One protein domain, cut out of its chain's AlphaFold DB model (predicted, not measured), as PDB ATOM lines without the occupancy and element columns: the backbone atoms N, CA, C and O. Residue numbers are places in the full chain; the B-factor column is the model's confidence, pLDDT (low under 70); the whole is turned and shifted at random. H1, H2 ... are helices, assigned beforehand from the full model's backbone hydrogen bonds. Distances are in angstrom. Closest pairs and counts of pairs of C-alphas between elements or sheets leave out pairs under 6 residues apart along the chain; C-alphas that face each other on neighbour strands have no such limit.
ATOM      1  N   ASP A 236     181.918 121.290 136.348       89.88
ATOM      2  CA  ASP A 236     182.491 121.077 135.008       89.88
ATOM      3  C   ASP A 236     183.336 119.799 134.926       89.88
ATOM      4  O   ASP A 236     183.278 119.060 133.940       89.88
ATOM      5  N   ARG A 237     184.045 119.462 136.012       93.31
ATOM      6  CA  ARG A 237     184.808 118.213 136.126       93.31
ATOM      7  C   ARG A 237     183.907 116.977 136.020       93.31
ATOM      8  O   ARG A 237     184.258 116.023 135.328       93.31
ATOM      9  N   LEU A 238     182.740 116.985 136.667       90.69
ATOM     10  CA  LEU A 238     181.772 115.886 136.572       90.69
ATOM     11  C   LEU A 238     181.139 115.806 135.181       90.69
ATOM     12  O   LEU A 238     180.932 114.700 134.676       90.69
ATOM     13  N   LEU A 239     180.877 116.949 134.542       91.31
ATOM     14  CA  LEU A 239     180.385 116.991 133.164       91.31
ATOM     15  C   LEU A 239     181.414 116.397 132.191       91.31
ATOM     16  O   LEU A 239     181.052 115.549 131.377       91.31
ATOM     17  N   MET A 240     182.698 116.748 132.323       93.69
ATOM     18  CA  MET A 240     183.781 116.153 131.529       93.69
ATOM     19  C   MET A 240     183.884 114.640 131.724       93.69
ATOM     20  O   MET A 240     183.896 113.900 130.741       93.69
ATOM     21  N   VAL A 241     183.900 114.163 132.974       94.44
ATOM     22  CA  VAL A 241     183.961 112.719 133.261       94.44
ATOM     23  C   VAL A 241     182.730 112.002 132.704       94.44
ATOM     24  O   VAL A 241     182.846 110.907 132.151       94.44
ATOM     25  N   SER A 242     181.547 112.619 132.796       92.12
ATOM     26  CA  SER A 242     180.327 112.074 132.198       92.12
ATOM     27  C   SER A 242     180.457 111.957 130.681       92.12
ATOM     28  O   SER A 242     180.155 110.900 130.134       92.12
ATOM     29  N   ARG A 243     180.960 112.997 130.001       94.25
ATOM     30  CA  ARG A 243     181.201 112.984 128.550       94.25
ATOM     31  C   ARG A 243     182.205 111.902 128.154       94.25
ATOM     32  O   ARG A 243     181.925 111.147 127.233       94.25
ATOM     33  N   GLN A 244     183.305 111.769 128.893       95.69
ATOM     34  CA  GLN A 244     184.352 110.783 128.618       95.69
ATOM     35  C   GLN A 244     183.871 109.334 128.789       95.69
ATOM     36  O   GLN A 244     184.293 108.446 128.053       95.69
ATOM     37  N   ARG A 245     182.968 109.078 129.744       95.31
ATOM     38  CA  ARG A 245     182.419 107.733 129.997       95.31
ATOM     39  C   ARG A 245     181.327 107.318 129.011       95.31
ATOM     40  O   ARG A 245     180.946 106.147 128.981       95.31
ATOM     41  N   ARG A 246     180.773 108.248 128.231       93.88
ATOM     42  CA  ARG A 246     179.690 107.936 127.293       93.88
ATOM     43  C   ARG A 246     180.249 107.307 126.026       93.88
ATOM     44  O   ARG A 246     181.089 107.878 125.348       93.88
ATOM     45  N   LYS A 247     179.683 106.159 125.655       97.12
ATOM     46  CA  LYS A 247     179.941 105.514 124.357       97.12
ATOM     47  C   LYS A 247     179.260 106.232 123.188       97.12
ATOM     48  O   LYS A 247     179.659 106.053 122.045       97.12
ATOM     49  N   HIS A 248     178.213 107.009 123.468       96.50
ATOM     50  CA  HIS A 248     177.421 107.707 122.460       96.50
ATOM     51  C   HIS A 248     177.447 109.217 122.703       96.50
ATOM     52  O   HIS A 248     177.341 109.636 123.861       96.50
ATOM     53  N   PRO A 249     177.532 110.033 121.638       95.25
ATOM     54  CA  PRO A 249     177.478 111.479 121.773       95.25
ATOM     55  C   PRO A 249     176.134 111.909 122.368       95.25
ATOM     56  O   PRO A 249     175.089 111.295 122.116       95.25
ATOM     57  N   ALA A 250     176.161 112.964 123.182       96.62
ATOM     58  CA  ALA A 250     174.941 113.569 123.688       96.62
ATOM     59  C   ALA A 250     174.140 114.169 122.524       96.62
ATOM     60  O   ALA A 250     174.702 114.817 121.646       96.62
ATOM     61  N   LYS A 251     172.826 113.943 122.525       97.62
ATOM     62  CA  LYS A 251     171.897 114.448 121.501       97.62
ATOM     63  C   LYS A 251     171.007 115.572 122.020       97.62
ATOM     64  O   LYS A 251     170.354 116.253 121.240       97.62
ATOM     65  N   TYR A 252     170.954 115.742 123.337       96.75
ATOM     66  CA  TYR A 252     170.050 116.666 124.004       96.75
ATOM     67  C   TYR A 252     170.838 117.481 125.019       96.75
ATOM     68  O   TYR A 252     171.586 116.913 125.804       96.75
ATOM     69  N   ILE A 253     170.673 118.798 125.018       95.00
ATOM     70  CA  ILE A 253     171.364 119.707 125.940       95.00
ATOM     71  C   ILE A 253     170.298 120.467 126.724       95.00
ATOM     72  O   ILE A 253     169.330 120.962 126.139       95.00
ATOM     73  N   CYS A 254     170.457 120.545 128.043       94.88
ATOM     74  CA  CYS A 254     169.600 121.364 128.882       94.88
ATOM     75  C   CYS A 254     169.862 122.844 128.586       94.88
ATOM     76  O   CYS A 254     170.974 123.336 128.764       94.88
ATOM     77  N   LYS A 255     168.825 123.552 128.130       92.44
ATOM     78  CA  LYS A 255     168.899 124.978 127.778       92.44
ATOM     79  C   LYS A 255     168.754 125.913 128.979       92.44
ATOM     80  O   LYS A 255     168.845 127.123 128.803       92.44
ATOM     81  N   LEU A 256     168.500 125.374 130.172       90.12
ATOM     82  CA  LEU A 256     168.376 126.186 131.374       90.12
ATOM     83  C   LEU A 256     169.726 126.878 131.650       90.12
ATOM     84  O   LEU A 256     170.741 126.175 131.760       90.12
ATOM     85  N   PRO A 257     169.768 128.220 131.751       86.75
ATOM     86  CA  PRO A 257     171.009 128.941 132.008       86.75
ATOM     87  C   PRO A 257     171.645 128.437 133.309       86.75
ATOM     88  O   PRO A 257     170.983 128.338 134.338       86.75
ATOM     89  N   GLY A 258     172.925 128.060 133.239       87.62
ATOM     90  CA  GLY A 258     173.676 127.501 134.367       87.62
ATOM     91  C   GLY A 258     173.555 125.984 134.572       87.62
ATOM     92  O   GLY A 258     174.246 125.451 135.432       87.62
ATOM     93  N   CYS A 259     172.735 125.257 133.799       91.75
ATOM     94  CA  CYS A 259     172.653 123.797 133.934       91.75
ATOM     95  C   CYS A 259     173.823 123.077 133.247       91.75
ATOM     96  O   CYS A 259     174.444 122.208 133.852       91.75
ATOM     97  N   GLY A 260     174.095 123.392 131.974       92.19
ATOM     98  CA  GLY A 260     175.209 122.815 131.202       92.19
ATOM     99  C   GLY A 260     175.153 121.294 130.970       92.19
ATOM    100  O   GLY A 260     176.039 120.743 130.316       92.19
ATOM    101  N   GLN A 261     174.127 120.603 131.480       94.88
ATOM    102  CA  GLN A 261     173.988 119.155 131.361       94.88
ATOM    103  C   GLN A 261     173.547 118.749 129.958       94.88
ATOM    104  O   GLN A 261     172.660 119.347 129.349       94.88
ATOM    105  N   ASP A 262     174.145 117.672 129.474       96.25
ATOM    106  CA  ASP A 262     173.863 117.051 128.192       96.25
ATOM    107  C   ASP A 262     173.466 115.576 128.390       96.25
ATOM    108  O   ASP A 262     173.886 114.911 129.339       96.25
ATOM    109  N   PHE A 263     172.623 115.051 127.504       96.38
ATOM    110  CA  PHE A 263     171.985 113.743 127.621       96.38
ATOM    111  C   PHE A 263     172.011 113.002 126.288       96.38
ATOM    112  O   PHE A 263     171.864 113.578 125.208       96.38
ATOM    113  N   THR A 264     172.153 111.682 126.357       96.88
ATOM    114  CA  THR A 264     172.119 110.789 125.189       96.88
ATOM    115  C   THR A 264     170.695 110.439 124.749       96.88
ATOM    116  O   THR A 264     170.480 110.108 123.585       96.88
ATOM    117  N   ALA A 265     169.717 110.542 125.657       95.81
ATOM    118  CA  ALA A 265     168.320 110.182 125.426       95.81
ATOM    119  C   ALA A 265     167.358 111.278 125.907       95.81
ATOM    120  O   ALA A 265     167.595 111.930 126.925       95.81
ATOM    121  N   SER A 266     166.242 111.447 125.194       95.62
ATOM    122  CA  SER A 266     165.274 112.524 125.432       95.62
ATOM    123  C   SER A 266     164.523 112.393 126.759       95.62
ATOM    124  O   SER A 266     164.216 113.402 127.385       95.62
ATOM    125  N   HIS A 267     164.247 111.170 127.223       94.50
ATOM    126  CA  HIS A 267     163.555 110.945 128.496       94.50
ATOM    127  C   HIS A 267     164.384 111.405 129.706       94.50
ATOM    128  O   HIS A 267     163.811 111.863 130.686       94.50
ATOM    129  N   ASN A 268     165.719 111.368 129.617       93.12
ATOM    130  CA  ASN A 268     166.588 111.861 130.690       93.12
ATOM    131  C   ASN A 268     166.517 113.384 130.828       93.12
ATOM    132  O   ASN A 268     166.505 113.887 131.945       93.12
ATOM    133  N   LEU A 269     166.392 114.108 129.709       93.62
ATOM    134  CA  LEU A 269     166.162 115.554 129.730       93.62
ATOM    135  C   LEU A 269     164.801 115.894 130.364       93.62
ATOM    136  O   LEU A 269     164.697 116.859 131.110       93.62
ATOM    137  N   ARG A 270     163.760 115.090 130.098       91.19
ATOM    138  CA  ARG A 270     162.414 115.288 130.677       91.19
ATOM    139  C   ARG A 270     162.356 115.009 132.177       91.19
ATOM    140  O   ARG A 270     161.551 115.618 132.867       91.19
ATOM    141  N   ASN A 271     163.198 114.097 132.659       88.31
ATOM    142  CA  ASN A 271     163.281 113.740 134.073       88.31
ATOM    143  C   ASN A 271     164.159 114.697 134.886       88.31
ATOM    144  O   ASN A 271     164.288 114.493 136.093       88.31
ATOM    145  N   ILE A 272     164.755 115.731 134.273       84.44
ATOM    146  CA  ILE A 272     165.362 116.808 135.053       84.44
ATOM    147  C   ILE A 272     164.234 117.438 135.863       84.44
ATOM    148  O   ILE A 272     163.283 117.952 135.265       84.44
ATOM    149  N   PRO A 273     164.298 117.391 137.203       71.31
ATOM    150  CA  PRO A 273     163.244 117.947 138.019       71.31
ATOM    151  C   PRO A 273     163.091 119.424 137.655       71.31
ATOM    152  O   PRO A 273     164.024 120.216 137.794       71.31
ATOM    153  N   THR A 274     161.881 119.803 137.246       64.56
ATOM    154  CA  THR A 274     161.429 121.197 137.081       64.56
ATOM    155  C   THR A 274     161.558 122.019 138.369       64.56
ATOM    156  O   THR A 274     161.298 123.213 138.374       64.56
ATOM    157  N   ASN A 275     162.002 121.381 139.455       49.28
ATOM    158  CA  ASN A 275     162.349 121.951 140.747       49.28
ATOM    159  C   ASN A 275     163.666 122.758 140.744       49.28
ATOM    160  O   ASN A 275     164.085 123.269 141.780       49.28
TER     161      ASN A 275
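Overview. This is residues 236 to 275 of the 335 residues of an uncharacterized protein of Dendrothele bispora (strain CBS 962.96) (UniProt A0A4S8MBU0). With little regular structure, the domain is built round a long loop of 20 residues, residues 246 to 265, that folds back on itself near residue 257, with the longer helix H1 at one end of the long axis and the short helix H2 toward the other. The printed part has 40 residues, with two named helices in the order H1, H2 and no named strand; the class is all helix, though the named elements hold only 15 residues. It is compact, with a radius of gyration of the C-alphas of 10.2 A and spans of 27 by 20 by 13 A.

Arrangement. H1, residues 236 to 245, and H2, residues 266 to 270, are apart. Between them, residues 252 to 253 pair with residues 262 to 263, antiparallel. In H1 and H2 every O i to N i+4 pair is within hydrogen-bond range.

Along the chain. H1 begins at C-alpha 236 (182.491, 121.077, 135.008) and is 14.3 A long from first to last C-alpha. H2 measures 6.6 A and ends at C-alpha 270 (162.414, 115.288, 130.677).

Size, cuts and confidence. The C-alphas farthest apart, of Lys 247 and Asn 275, are separated by 29.1 A. The printed part has no cut, and H1 to H2 is a long link of 20 residues. The mean pLDDT of the printed part is 91.0; residues 274 to 275 are under 70.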